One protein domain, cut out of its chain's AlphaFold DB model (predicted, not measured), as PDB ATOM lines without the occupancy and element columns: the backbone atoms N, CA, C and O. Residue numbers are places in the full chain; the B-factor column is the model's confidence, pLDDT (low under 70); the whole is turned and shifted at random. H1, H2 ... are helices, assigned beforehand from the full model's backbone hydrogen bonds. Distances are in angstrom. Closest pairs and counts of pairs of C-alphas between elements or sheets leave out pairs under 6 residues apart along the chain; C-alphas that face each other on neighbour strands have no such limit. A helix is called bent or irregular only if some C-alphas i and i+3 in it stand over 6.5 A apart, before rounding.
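What this domain is: This is residues 5 to 110 of the 112 residues of an uncharacterized protein of Devosia sp. SCN 66-27 (UniProt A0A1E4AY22). One long helix, H1, runs the length of the structure, and its free first half, residues 5 to 22, sticks out as an arm from a small body of crossed helices. In the body H3 crosses H1 nearly at a right angle, H4 folds back on the side of H3 away from H1, and H2 packs by parts of its length on H1 and H3. The printed part has 106 residues with four named helices, H1 to H4 in chain order, and no named strand; the class is all helix. The whole is loose, with a radius of gyration of the C-alphas of 16.4 A, and elongated, spanning 53 by 29 by 28 A.

Where its parts are: H1, residues 5 to 40, begins at C-alpha 5 (171.570, 161.994, 87.085) and is 52.2 A long. H2 is residues 51 to 65, 20.6 A. H3 is residues 69 to 83, 21.0 A. H4, residues 90 to 109, ends at C-alpha 109 (177.010, 147.010, 128.924); it is irregular, with C-alphas 103 and 106 9.3 A apart and a kink of 111 degrees near residue 103.

How they stand to each other: H3 is the hub. It touches residues 23 to 34 of H1, about perpendicular at 86 degrees, the closest C-alphas being Gly 30 and Gly 77 at 3.8 A. H3 and H4 form a helical hairpin and touch, closest at the C-alphas of Cys 75 and Cys 104, 5.7 A. H2 touches H3, closest at the C-alphas of Tyr 58 and Gly 69, 6.4 A, and H1 at those of Val 54 and Gln 35, 6.2 A. H1 and H4 are apart. In H1, H2 and H3 every O i to N i+4 pair is within hydrogen-bond range; in H4, 9 of 16 are.

The domain as a whole: The farthest C-alphas, Arg 5 and Gly 42, are 56.0 A apart. The printed part has no cut, and no link is long. Confidence is under 70 at residues 5 to 12, 16, 46 to 48, 85 to 90 and 106 to 110.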
ATOM      1  N   ARG A   5     170.313 161.983  86.302       53.34
ATOM      2  CA  ARG A   5     171.570 161.994  87.085       53.34
ATOM      3  C   ARG A   5     171.599 163.033  88.208       53.34
ATOM      4  O   ARG A   5     172.250 162.801  89.217       53.34
ATOM      5  N   THR A   6     170.890 164.148  88.068       53.09
ATOM      6  CA  THR A   6     170.908 165.255  89.041       53.09
ATOM      7  C   THR A   6     170.097 164.962  90.301       53.09
ATOM      8  O   THR A   6     170.525 165.334  91.390       53.09
ATOM      9  N   GLY A   7     168.980 164.233  90.188       54.44
ATOM     10  CA  GLY A   7     168.157 163.857  91.347       54.44
ATOM     11  C   GLY A   7     168.893 162.958  92.345       54.44
ATOM     12  O   GLY A   7     168.819 163.185  93.549       54.44
ATOM     13  N   ASN A   8     169.677 161.994  91.846       60.81
ATOM     14  CA  ASN A   8     170.467 161.098  92.696       60.81
ATOM     15  C   ASN A   8     171.628 161.818  93.388       60.81
ATOM     16  O   ASN A   8     171.911 161.530  94.544       60.81
ATOM     17  N   VAL A   9     172.276 162.771  92.710       66.38
ATOM     18  CA  VAL A   9     173.384 163.550  93.290       66.38
ATOM     19  C   VAL A   9     172.886 164.475  94.401       66.38
ATOM     20  O   VAL A   9     173.546 164.587  95.429       66.38
ATOM     21  N   LEU A  10     171.709 165.088  94.240       68.12
ATOM     22  CA  LEU A  10     171.113 165.937  95.273       68.12
ATOM     23  C   LEU A  10     170.697 165.122  96.510       68.12
ATOM     24  O   LEU A  10     170.992 165.520  97.632       68.12
ATOM     25  N   LEU A  11     170.071 163.958  96.310       69.38
ATOM     26  CA  LEU A  11     169.725 163.034  97.395       69.38
ATOM     27  C   LEU A  11     170.971 162.516  98.124       69.38
ATOM     28  O   LEU A  11     171.005 162.542  99.349       69.38
ATOM     29  N   LEU A  12     172.014 162.120  97.390       68.50
ATOM     30  CA  LEU A  12     173.301 161.733  97.975       68.50
ATOM     31  C   LEU A  12     173.937 162.876  98.767       68.50
ATOM     32  O   LEU A  12     174.417 162.641  99.870       68.50
ATOM     33  N   ALA A  13     173.907 164.107  98.256       70.19
ATOM     34  CA  ALA A  13     174.444 165.265  98.963       70.19
ATOM     35  C   ALA A  13     173.666 165.574 100.252       70.19
ATOM     36  O   ALA A  13     174.278 165.909 101.262       70.19
ATOM     37  N   ILE A  14     172.340 165.417 100.250       70.38
ATOM     38  CA  ILE A  14     171.502 165.599 101.445       70.38
ATOM     39  C   ILE A  14     171.761 164.488 102.466       70.38
ATOM     40  O   ILE A  14     171.904 164.774 103.650       70.38
ATOM     41  N   VAL A  15     171.860 163.231 102.027       71.50
ATOM     42  CA  VAL A  15     172.128 162.091 102.916       71.50
ATOM     43  C   VAL A  15     173.532 162.184 103.518       71.50
ATOM     44  O   VAL A  15     173.687 162.047 104.728       71.50
ATOM     45  N   LEU A  16     174.547 162.476 102.702       69.19
ATOM     46  CA  LEU A  16     175.929 162.624 103.163       69.19
ATOM     47  C   LEU A  16     176.112 163.881 104.021       69.19
ATOM     48  O   LEU A  16     176.745 163.812 105.070       69.19
ATOM     49  N   GLY A  17     175.528 165.013 103.622       70.19
ATOM     50  CA  GLY A  17     175.583 166.260 104.385       70.19
ATOM     51  C   GLY A  17     174.835 166.166 105.715       70.19
ATOM     52  O   GLY A  17     175.347 166.611 106.740       70.19
ATOM     53  N   GLY A  18     173.662 165.530 105.721       71.25
ATOM     54  CA  GLY A  18     172.889 165.269 106.935       71.25
ATOM     55  C   GLY A  18     173.608 164.315 107.888       71.25
ATOM     56  O   GLY A  18     173.693 164.595 109.082       71.25
ATOM     57  N   GLY A  19     174.190 163.232 107.362       74.25
ATOM     58  CA  GLY A  19     174.985 162.289 108.152       74.25
ATOM     59  C   GLY A  19     176.244 162.927 108.743       74.25
ATOM     60  O   GLY A  19     176.529 162.737 109.923       74.25
ATOM     61  N   TYR A  20     176.960 163.740 107.962       78.12
ATOM     62  CA  TYR A  20     178.146 164.453 108.439       78.12
ATOM     63  C   TYR A  20     177.804 165.497 109.506       78.12
ATOM     64  O   TYR A  20     178.509 165.605 110.506       78.12
ATOM     65  N   GLY A  21     176.707 166.239 109.326       79.19
ATOM     66  CA  GLY A  21     176.235 167.208 110.315       79.19
ATOM     67  C   GLY A  21     175.841 166.555 111.640       79.19
ATOM     68  O   GLY A  21     176.198 167.064 112.699       79.19
ATOM     69  N   LEU A  22     175.163 165.404 111.591       78.75
ATOM     70  CA  LEU A  22     174.864 164.627 112.795       78.75
ATOM     71  C   LEU A  22     176.156 164.137 113.461       78.75
ATOM     72  O   LEU A  22     176.304 164.275 114.667       78.75
ATOM     73  N   PHE A  23     177.110 163.635 112.674       78.69
ATOM     74  CA  PHE A  23     178.396 163.160 113.175       78.69
ATOM     75  C   PHE A  23     179.189 164.230 113.923       78.69
ATOM     76  O   PHE A  23     179.564 164.020 115.076       78.69
ATOM     77  N   THR A  24     179.414 165.388 113.305       82.31
ATOM     78  CA  THR A  24     180.190 166.465 113.933       82.31
ATOM     79  C   THR A  24     179.481 167.050 115.147       82.31
ATOM     80  O   THR A  24     180.136 167.381 116.133       82.31
ATOM     81  N   TRP A  25     178.150 167.134 115.110       84.25
ATOM     82  CA  TRP A  25     177.359 167.587 116.247       84.25
ATOM     83  C   TRP A  25     177.442 166.617 117.432       84.25
ATOM     84  O   TRP A  25     177.684 167.051 118.557       84.25
ATOM     85  N   THR A  26     177.309 165.310 117.189       85.19
ATOM     86  CA  THR A  26     177.417 164.279 118.229       85.19
ATOM     87  C   THR A  26     178.817 164.248 118.839       85.19
ATOM     88  O   THR A  26     178.940 164.325 120.056       85.19
ATOM     89  N   VAL A  27     179.871 164.231 118.019       85.94
ATOM     90  CA  VAL A  27     181.266 164.301 118.497       85.94
ATOM     91  C   VAL A  27     181.507 165.574 119.318       85.94
ATOM     92  O   VAL A  27     182.099 165.517 120.392       85.94
ATOM     93  N   GLY A  28     180.987 166.720 118.866       85.38
ATOM     94  CA  GLY A  28     181.084 167.978 119.608       85.38
ATOM     95  C   GLY A  28     180.412 167.925 120.984       85.38
ATOM     96  O   GLY A  28     180.956 168.461 121.950       85.38
ATOM     97  N   MET A  29     179.264 167.248 121.104       85.19
ATOM     98  CA  MET A  29     178.619 167.030 122.403       85.19
ATOM     99  C   MET A  29     179.434 166.115 123.317       85.19
ATOM    100  O   MET A  29     179.522 166.406 124.505       85.19
ATOM    101  N   GLY A  30     180.052 165.058 122.785       82.69
ATOM    102  CA  GLY A  30     180.917 164.181 123.578       82.69
ATOM    103  C   GLY A  30     182.153 164.893 124.120       82.69
ATOM    104  O   GLY A  30     182.510 164.724 125.283       82.69
ATOM    105  N   HIS A  31     182.752 165.776 123.322       83.69
ATOM    106  CA  HIS A  31     183.873 166.581 123.799       83.69
ATOM    107  C   HIS A  31     183.459 167.546 124.918       83.69
ATOM    108  O   HIS A  31     184.145 167.684 125.934       83.69
ATOM    109  N   ALA A  32     182.295 168.181 124.767       83.75
ATOM    110  CA  ALA A  32     181.741 169.058 125.790       83.75
ATOM    111  C   ALA A  32     181.358 168.298 127.075       83.75
ATOM    112  O   ALA A  32     181.515 168.841 128.170       83.75
ATOM    113  N   SER A  33     180.878 167.054 126.970       82.94
ATOM    114  CA  SER A  33     180.515 166.254 128.143       82.94
ATOM    115  C   SER A  33     181.741 165.805 128.939       82.94
ATOM    116  O   SER A  33     181.695 165.862 130.162       82.94
ATOM    117  N   MET A  34     182.865 165.486 128.287       78.56
ATOM    118  CA  MET A  34     184.145 165.222 128.965       78.56
ATOM    119  C   MET A  34     184.655 166.429 129.752       78.56
ATOM    120  O   MET A  34     185.061 166.296 130.907       78.56
ATOM    121  N   GLN A  35     184.603 167.620 129.152       81.81
ATOM    122  CA  GLN A  35     184.973 168.856 129.849       81.81
ATOM    123  C   GLN A  35     184.062 169.112 131.049       81.81
ATOM    124  O   GLN A  35     184.537 169.463 132.127       81.81
ATOM    125  N   LYS A  36     182.754 168.903 130.878       81.69
ATOM    126  CA  LYS A  36     181.790 169.054 131.962       81.69
ATOM    127  C   LYS A  36     182.025 168.041 133.082       81.69
ATOM    128  O   LYS A  36     182.012 168.439 134.238       81.69
ATOM    129  N   LEU A  37     182.313 166.783 132.753       79.50
ATOM    130  CA  LEU A  37     182.633 165.741 133.728       79.50
ATOM    131  C   LEU A  37     183.881 166.102 134.544       79.50
ATOM    132  O   LEU A  37     183.882 165.953 135.760       79.50
ATOM    133  N   ALA A  38     184.921 166.638 133.897       80.50
ATOM    134  CA  ALA A  38     186.129 167.086 134.588       80.50
ATOM    135  C   ALA A  38     185.851 168.204 135.612       80.50
ATOM    136  O   ALA A  38     186.479 168.241 136.671       80.50
ATOM    137  N   VAL A  39     184.901 169.095 135.309       82.94
ATOM    138  CA  VAL A  39     184.473 170.173 136.212       82.94
ATOM    139  C   VAL A  39     183.551 169.651 137.317       82.94
ATOM    140  O   VAL A  39     183.750 169.994 138.480       82.94
ATOM    141  N   ASP A  40     182.572 168.813 136.975       82.50
ATOM    142  CA  ASP A  40     181.578 168.280 137.916       82.50
ATOM    143  C   ASP A  40     182.229 167.359 138.970       82.50
ATOM    144  O   ASP A  40     181.866 167.412 140.145       82.50
ATOM    145  N   GLU A  41     183.251 166.590 138.584       81.06
ATOM    146  CA  GLU A  41     184.054 165.747 139.487       81.06
ATOM    147  C   GLU A  41     185.139 166.534 140.251       81.06
ATOM    148  O   GLU A  41     185.884 165.977 141.059       81.06
ATOM    149  N   GLY A  42     185.252 167.845 140.013       79.25
ATOM    150  CA  GLY A  42     186.176 168.724 140.728       79.25
ATOM    151  C   GLY A  42     187.651 168.550 140.357       79.25
ATOM    152  O   GLY A  42     188.514 169.054 141.079       79.25
ATOM    153  N   TYR A  43     187.967 167.878 139.243       79.62
ATOM    154  CA  TYR A  43     189.348 167.761 138.759       79.62
ATOM    155  C   TYR A  43     189.912 169.100 138.275       79.62
ATOM    156  O   TYR A  43     191.124 169.310 138.304       79.62
ATOM    157  N   CYS A  44     189.048 170.012 137.830       79.94
ATOM    158  CA  CYS A  44     189.425 171.375 137.486       79.94
ATOM    159  C   CYS A  44     188.278 172.356 137.769       79.94
ATOM    160  O   CYS A  44     187.108 171.979 137.804       79.94
ATOM    161  N   ALA A  45     188.611 173.634 137.962       70.00
ATOM    162  CA  ALA A  45     187.634 174.702 138.151       70.00
ATOM    163  C   ALA A  45     187.920 175.858 137.179       70.00
ATOM    164  O   ALA A  45     189.070 176.311 137.096       70.00
ATOM    165  N   PRO A  46     186.906 176.385 136.468       68.62
ATOM    166  CA  PRO A  46     187.098 177.581 135.663       68.62
ATOM    167  C   PRO A  46     187.553 178.742 136.567       68.62
ATOM    168  O   PRO A  46     186.991 178.919 137.651       68.62
ATOM    169  N   PRO A  47     188.562 179.543 136.162       62.12
ATOM    170  CA  PRO A  47     189.085 179.707 134.801       62.12
ATOM    171  C   PRO A  47     190.394 178.947 134.488       62.12
ATOM    172  O   PRO A  47     191.088 179.327 133.547       62.12
ATOM    173  N   GLN A  48     190.787 177.934 135.269       66.19
ATOM    174  CA  GLN A  48     192.009 177.171 134.981       66.19
ATOM    175  C   GLN A  48     191.854 176.347 133.696       66.19
ATOM    176  O   GLN A  48     190.757 175.884 133.380       66.19
ATOM    177  N   ASP A  49     192.951 176.179 132.952       70.75
ATOM    178  CA  ASP A  49     192.947 175.394 131.720       70.75
ATOM    179  C   ASP A  49     192.726 173.908 132.051       70.75
ATOM    180  O   ASP A  49     193.613 173.218 132.549       70.75
ATOM    181  N   CYS A  50     191.506 173.420 131.814       78.81
ATOM    182  CA  CYS A  50     191.140 172.018 132.019       78.81
ATOM    183  C   CYS A  50     191.701 171.093 130.923       78.81
ATOM    184  O   CYS A  50     191.469 169.884 130.989       78.81
ATOM    185  N   ALA A  51     192.403 171.615 129.908       81.56
ATOM    186  CA  ALA A  51     192.844 170.832 128.757       81.56
ATOM    187  C   ALA A  51     193.733 169.640 129.141       81.56
ATOM    188  O   ALA A  51     193.546 168.552 128.597       81.56
ATOM    189  N   GLU A  52     194.653 169.802 130.098       81.50
ATOM    190  CA  GLU A  52     195.557 168.722 130.522       81.50
ATOM    191  C   GLU A  52     194.814 167.589 131.243       81.50
ATOM    192  O   GLU A  52     195.033 166.412 130.956       81.50
ATOM    193  N   VAL A  53     193.887 167.941 132.137       83.38
ATOM    194  CA  VAL A  53     193.048 166.980 132.867       83.38
ATOM    195  C   VAL A  53     192.142 166.221 131.904       83.38
ATOM    196  O   VAL A  53     192.052 164.997 131.963       83.38
ATOM    197  N   VAL A  54     191.497 166.940 130.987       84.31
ATOM    198  CA  VAL A  54     190.632 166.342 129.970       84.31
ATOM    199  C   VAL A  54     191.447 165.412 129.071       84.31
ATOM    200  O   VAL A  54     191.031 164.281 128.840       84.31
ATOM    201  N   ALA A  55     192.646 165.816 128.640       85.69
ATOM    202  CA  ALA A  55     193.543 164.954 127.869       85.69
ATOM    203  C   ALA A  55     193.935 163.678 128.636       85.69
ATOM    204  O   ALA A  55     193.932 162.592 128.055       85.69
ATOM    205  N   ALA A  56     194.211 163.779 129.939       84.19
ATOM    206  CA  ALA A  56     194.487 162.618 130.783       84.19
ATOM    207  C   ALA A  56     193.269 161.683 130.906       84.19
ATOM    208  O   ALA A  56     193.422 160.465 130.801       84.19
ATOM    209  N   LEU A  57     192.057 162.229 131.052       83.31
ATOM    210  CA  LEU A  57     190.816 161.445 131.058       83.31
ATOM    211  C   LEU A  57     190.602 160.714 129.730       83.31
ATOM    212  O   LEU A  57     190.263 159.530 129.737       83.31
ATOM    213  N   TYR A  58     190.861 161.371 128.597       84.94
ATOM    214  CA  TYR A  58     190.822 160.716 127.289       84.94
ATOM    215  C   TYR A  58     191.843 159.590 127.172       84.94
ATOM    216  O   TYR A  58     191.507 158.539 126.632       84.94
ATOM    217  N   LEU A  59     193.068 159.767 127.672       85.81
ATOM    218  CA  LEU A  59     194.083 158.710 127.656       85.81
ATOM    219  C   LEU A  59     193.625 157.493 128.464       85.81
ATOM    220  O   LEU A  59     193.573 156.392 127.928       85.81
ATOM    221  N   VAL A  60     193.175 157.697 129.702       85.75
ATOM    222  CA  VAL A  60     192.666 156.605 130.546       85.75
ATOM    223  C   VAL A  60     191.455 155.920 129.905       85.75
ATOM    224  O   VAL A  60     191.368 154.693 129.888       85.75
ATOM    225  N   ALA A  61     190.516 156.691 129.356       82.81
ATOM    226  CA  ALA A  61     189.317 156.146 128.734       82.81
ATOM    227  C   ALA A  61     189.640 155.397 127.427       82.81
ATOM    228  O   ALA A  61     189.153 154.288 127.214       82.81
ATOM    229  N   SER A  62     190.513 155.945 126.580       83.75
ATOM    230  CA  SER A  62     190.963 155.292 125.343       83.75
ATOM    231  C   SER A  62     191.716 153.990 125.610       83.75
ATOM    232  O   SER A  62     191.435 152.995 124.944       83.75
ATOM    233  N   GLU A  63     192.588 153.941 126.622       84.38
ATOM    234  CA  GLU A  63     193.258 152.708 127.050       84.38
ATOM    235  C   GLU A  63     192.265 151.687 127.610       84.38
ATOM    236  O   GLU A  63     192.306 150.509 127.252       84.38
ATOM    237  N   ARG A  64     191.333 152.132 128.461       81.81
ATOM    238  CA  ARG A  64     190.347 151.254 129.101       81.81
ATOM    239  C   ARG A  64     189.380 150.628 128.101       81.81
ATOM    240  O   ARG A  64     189.024 149.459 128.248       81.81
ATOM    241  N   PHE A  65     188.932 151.404 127.119       81.06
ATOM    242  CA  PHE A  65     187.941 150.966 126.138       81.06
ATOM    243  C   PHE A  65     188.564 150.494 124.817       81.06
ATOM    244  O   PHE A  65     187.856 149.917 123.994       81.06
ATOM    245  N   GLY A  66     189.871 150.691 124.616       83.50
ATOM    246  CA  GLY A  66     190.558 150.376 123.363       83.50
ATOM    247  C   GLY A  66     190.040 151.197 122.177       83.50
ATOM    248  O   GLY A  66     190.014 150.696 121.054       83.50
ATOM    249  N   MET A  67     189.575 152.426 122.425       83.81
ATOM    250  CA  MET A  67     188.927 153.300 121.439       83.81
ATOM    251  C   MET A  67     189.774 154.539 121.152       83.81
ATOM    252  O   MET A  67     190.492 155.026 122.018       83.81
ATOM    253  N   SER A  68     189.664 155.092 119.943       85.56
ATOM    254  CA  SER A  68     190.258 156.399 119.637       85.56
ATOM    255  C   SER A  68     189.468 157.533 120.302       85.56
ATOM    256  O   SER A  68     188.284 157.374 120.596       85.56
ATOM    257  N   GLY A  69     190.086 158.704 120.491       82.88
ATOM    258  CA  GLY A  69     189.409 159.870 121.081       82.88
ATOM    259  C   GLY A  69     188.122 160.261 120.344       82.88
ATOM    260  O   GLY A  69     187.080 160.398 120.968       82.88
ATOM    261  N   ALA A  70     188.151 160.303 119.006       82.62
ATOM    262  CA  ALA A  70     186.969 160.622 118.197       82.62
ATOM    263  C   ALA A  70     185.851 159.567 118.305       82.62
ATOM    264  O   ALA A  70     184.667 159.885 118.195       82.62
ATOM    265  N   HIS A  71     186.217 158.300 118.507       83.56
ATOM    266  CA  HIS A  71     185.251 157.228 118.741       83.56
ATOM    267  C   HIS A  71     184.625 157.363 120.132       83.56
ATOM    268  O   HIS A  71     183.413 157.226 120.283       83.56
ATOM    269  N   LEU A  72     185.430 157.726 121.125       85.00
ATOM    270  CA  LEU A  72     184.967 158.004 122.475       85.00
ATOM    271  C   LEU A  72     184.024 159.220 122.518       85.00
ATOM    272  O   LEU A  72     182.956 159.141 123.118       85.00
ATOM    273  N   ASP A  73     184.361 160.292 121.797       87.88
ATOM    274  CA  ASP A  73     183.522 161.484 121.630       87.88
ATOM    275  C   ASP A  73     182.178 161.165 120.995       87.88
ATOM    276  O   ASP A  73     181.136 161.635 121.447       87.88
ATOM    277  N   TRP A  74     182.179 160.339 119.949       87.62
ATOM    278  CA  TRP A  74     180.935 159.873 119.360       87.62
ATOM    279  C   TRP A  74     180.067 159.190 120.422       87.62
ATOM    280  O   TRP A  74     178.915 159.572 120.602       87.62
ATOM    281  N   CYS A  75     180.621 158.242 121.176       86.06
ATOM    282  CA  CYS A  75     179.851 157.472 122.150       86.06
ATOM    283  C   CYS A  75     179.328 158.308 123.319       86.06
ATOM    284  O   CYS A  75     178.161 158.180 123.680       86.06
ATOM    285  N   LEU A  76     180.142 159.214 123.857       85.38
ATOM    286  CA  LEU A  76     179.709 160.159 124.889       85.38
ATOM    287  C   LEU A  76     178.660 161.151 124.376       85.38
ATOM    288  O   LEU A  76     177.765 161.569 125.113       85.38
ATOM    289  N   GLY A  77     178.754 161.535 123.104       85.44
ATOM    290  CA  GLY A  77     177.764 162.375 122.447       85.44
ATOM    291  C   GLY A  77     176.426 161.667 122.265       85.44
ATOM    292  O   GLY A  77     175.375 162.272 122.480       85.44
ATOM    293  N   VAL A  78     176.453 160.384 121.889       84.88
ATOM    294  CA  VAL A  78     175.254 159.536 121.807       84.88
ATOM    295  C   VAL A  78     174.612 159.394 123.183       84.88
ATOM    296  O   VAL A  78     173.397 159.535 123.285       84.88
ATOM    297  N   ASP A  79     175.417 159.212 124.229       83.56
ATOM    298  CA  ASP A  79     174.960 159.128 125.619       83.56
ATOM    299  C   ASP A  79     174.273 160.412 126.087       83.56
ATOM    300  O   ASP A  79     173.106 160.407 126.484       83.56
ATOM    301  N   SER A  80     174.916 161.552 125.845       81.69
ATOM    302  CA  SER A  80     174.329 162.873 126.100       81.69
ATOM    303  C   SER A  80     173.006 163.072 125.344       81.69
ATOM    304  O   SER A  80     172.061 163.690 125.846       81.69
ATOM    305  N   TRP A  81     172.900 162.537 124.124       77.56
ATOM    306  CA  TRP A  81     171.675 162.597 123.327       77.56
ATOM    307  C   TRP A  81     170.584 161.650 123.842       77.56
ATOM    308  O   TRP A  81     169.398 162.008 123.841       77.56
ATOM    309  N   ALA A  82     170.961 160.465 124.322       78.44
ATOM    310  CA  ALA A  82     170.072 159.508 124.963       78.44
ATOM    311  C   ALA A  82     169.430 160.123 126.215       78.44
ATOM    312  O   ALA A  82     168.201 160.102 126.343       78.44
ATOM    313  N   GLU A  83     170.216 160.803 127.048       75.31
ATOM    314  CA  GLU A  83     169.747 161.469 128.267       75.31
ATOM    315  C   GLU A  83     168.934 162.747 128.007       75.31
ATOM    316  O   GLU A  83     168.047 163.106 128.791       75.31
ATOM    317  N   ALA A  84     169.171 163.436 126.884       71.69
ATOM    318  CA  ALA A  84     168.460 164.666 126.547       71.69
ATOM    319  C   ALA A  84     166.938 164.428 126.440       71.69
ATOM    320  O   ALA A  84     166.441 163.803 125.499       71.69
ATOM    321  N   LYS A  85     166.153 164.954 127.390       54.69
ATOM    322  CA  LYS A  85     164.683 164.824 127.421       54.69
ATOM    323  C   LYS A  85     164.017 165.552 126.242       54.69
ATOM    324  O   LYS A  85     163.589 166.697 126.365       54.69
ATOM    325  N   VAL A  86     163.861 164.883 125.100       53.84
ATOM    326  CA  VAL A  86     163.059 165.393 123.977       53.84
ATOM    327  C   VAL A  86     161.601 164.950 124.143       53.84
ATOM    328  O   VAL A  86     161.291 163.768 124.227       53.84
ATOM    329  N   ARG A  87     160.684 165.923 124.178       49.12
ATOM    330  CA  ARG A  87     159.254 165.769 124.525       49.12
ATOM    331  C   ARG A  87     158.379 165.082 123.452       49.12
ATOM    332  O   ARG A  87     157.168 164.995 123.628       49.12
ATOM    333  N   ARG A  88     158.933 164.633 122.319       49.56
ATOM    334  CA  ARG A  88     158.182 163.989 121.220       49.56
ATOM    335  C   ARG A  88     158.945 162.791 120.656       49.56
ATOM    336  O   ARG A  88     160.098 162.942 120.279       49.56
ATOM    337  N   GLY A  89     158.254 161.655 120.522       55.97
ATOM    338  CA  GLY A  89     158.715 160.512 119.724       55.97
ATOM    339  C   GLY A  89     159.666 159.539 120.429       55.97
ATOM    340  O   GLY A  89     160.634 159.123 119.804       55.97
ATOM    341  N   GLY A  90     159.389 159.170 121.688       65.25
ATOM    342  CA  GLY A  90     160.251 158.302 122.515       65.25
ATOM    343  C   GLY A  90     160.796 157.067 121.787       65.25
ATOM    344  O   GLY A  90     162.004 156.895 121.726       65.25
ATOM    345  N   TRP A  91     159.935 156.306 121.107       71.88
ATOM    346  CA  TRP A  91     160.343 155.083 120.403       71.88
ATOM    347  C   TRP A  91     161.230 155.329 119.165       71.88
ATOM    348  O   TRP A  91     162.152 154.566 118.900       71.88
ATOM    349  N   LEU A  92     160.991 156.405 118.400       70.69
ATOM    350  CA  LEU A  92     161.835 156.754 117.244       70.69
ATOM    351  C   LEU A  92     163.215 157.224 117.696       70.69
ATOM    352  O   LEU A  92     164.218 156.904 117.059       70.69
ATOM    353  N   LYS A  93     163.261 157.972 118.803       71.69
ATOM    354  CA  LYS A  93     164.512 158.381 119.432       71.69
ATOM    355  C   LYS A  93     165.267 157.161 119.956       71.69
ATOM    356  O   LYS A  93     166.448 157.048 119.674       71.69
ATOM    357  N   GLU A  94     164.601 156.252 120.662       74.62
ATOM    358  CA  GLU A  94     165.207 155.014 121.172       74.62
ATOM    359  C   GLU A  94     165.837 154.190 120.050       74.62
ATOM    360  O   GLU A  94     166.994 153.801 120.162       74.62
ATOM    361  N   ILE A  95     165.126 153.999 118.934       77.75
ATOM    362  CA  ILE A  95     165.671 153.284 117.774       77.75
ATOM    363  C   ILE A  95     166.892 154.017 117.210       77.75
ATOM    364  O   ILE A  95     167.919 153.391 116.957       77.75
ATOM    365  N   ALA A  96     166.811 155.337 117.021       78.62
ATOM    366  CA  ALA A  96     167.927 156.115 116.489       78.62
ATOM    367  C   ALA A  96     169.160 156.063 117.407       78.62
ATOM    368  O   ALA A  96     170.261 155.795 116.934       78.62
ATOM    369  N   VAL A  97     168.966 156.253 118.713       78.88
ATOM    370  CA  VAL A  97     170.008 156.143 119.744       78.88
ATOM    371  C   VAL A  97     170.630 154.747 119.723       78.88
ATOM    372  O   VAL A  97     171.850 154.625 119.697       78.88
ATOM    373  N   TRP A  98     169.810 153.696 119.644       79.62
ATOM    374  CA  TRP A  98     170.281 152.314 119.576       79.62
ATOM    375  C   TRP A  98     171.195 152.073 118.368       79.62
ATOM    376  O   TRP A  98     172.290 151.535 118.518       79.62
ATOM    377  N   PHE A  99     170.803 152.551 117.181       78.75
ATOM    378  CA  PHE A  99     171.661 152.489 115.993       78.75
ATOM    379  C   PHE A  99     172.958 153.288 116.163       78.75
ATOM    380  O   PHE A  99     174.010 152.848 115.703       78.75
ATOM    381  N   MET A 100     172.909 154.442 116.831       81.38
ATOM    382  CA  MET A 100     174.091 155.272 117.068       81.38
ATOM    383  C   MET A 100     175.052 154.673 118.110       81.38
ATOM    384  O   MET A 100     176.251 154.938 118.033       81.38
ATOM    385  N   TYR A 101     174.571 153.821 119.021       83.38
ATOM    386  CA  TYR A 101     175.409 153.059 119.958       83.38
ATOM    387  C   TYR A 101     176.067 151.818 119.347       83.38
ATOM    388  O   TYR A 101     177.020 151.311 119.932       83.38
ATOM    389  N   LEU A 102     175.626 151.323 118.183       80.62
ATOM    390  CA  LEU A 102     176.243 150.154 117.533       80.62
ATOM    391  C   LEU A 102     177.779 150.216 117.438       80.62
ATOM    392  O   LEU A 102     178.426 149.233 117.808       80.62
ATOM    393  N   PRO A 103     178.407 151.326 116.999       77.44
ATOM    394  CA  PRO A 103     179.866 151.414 116.980       77.44
ATOM    395  C   PRO A 103     180.498 151.442 118.381       77.44
ATOM    396  O   PRO A 103     181.691 151.192 118.494       77.44
ATOM    397  N   CYS A 104     179.751 151.736 119.447       78.38
ATOM    398  CA  CYS A 104     180.273 151.934 120.804       78.38
ATOM    399  C   CYS A 104     180.505 150.644 121.596       78.38
ATOM    400  O   CYS A 104     181.140 150.689 122.652       78.38
ATOM    401  N   GLY A 105     180.030 149.494 121.106       70.69
ATOM    402  CA  GLY A 105     180.296 148.186 121.713       70.69
ATOM    403  C   GLY A 105     180.076 148.161 123.235       70.69
ATOM    404  O   GLY A 105     178.962 148.375 123.707       70.69
ATOM    405  N   LYS A 106     181.161 147.923 123.995       53.97
ATOM    406  CA  LYS A 106     181.182 147.703 125.459       53.97
ATOM    407  C   LYS A 106     180.645 148.842 126.332       53.97
ATOM    408  O   LYS A 106     180.361 148.595 127.497       53.97
ATOM    409  N   LEU A 107     180.490 150.063 125.817       51.69
ATOM    410  CA  LEU A 107     179.874 151.143 126.603       51.69
ATOM    411  C   LEU A 107     178.399 150.854 126.918       51.69
ATOM    412  O   LEU A 107     177.938 151.218 127.991       51.69
ATOM    413  N   ASN A 108     177.709 150.109 126.047       45.00
ATOM    414  CA  ASN A 108     176.311 149.710 126.225       45.00
ATOM    415  C   ASN A 108     176.088 148.724 127.395       45.00
ATOM    416  O   ASN A 108     174.975 148.596 127.888       45.00
ATOM    417  N   GLU A 109     177.125 148.008 127.844       43.78
ATOM    418  CA  GLU A 109     177.010 147.010 128.924       43.78
ATOM    419  C   GLU A 109     177.144 147.623 130.327       43.78
ATOM    420  O   GLU A 109     176.758 146.996 131.309       43.78
ATOM    421  N   THR A 110     177.686 148.840 130.435       43.28
ATOM    422  CA  THR A 110     177.928 149.518 131.724       43.28
ATOM    423  C   THR A 110     176.767 150.405 132.176       43.28
ATOM    424  O   THR A 110     176.757 150.845 133.321       43.28
TER     425      THR A 110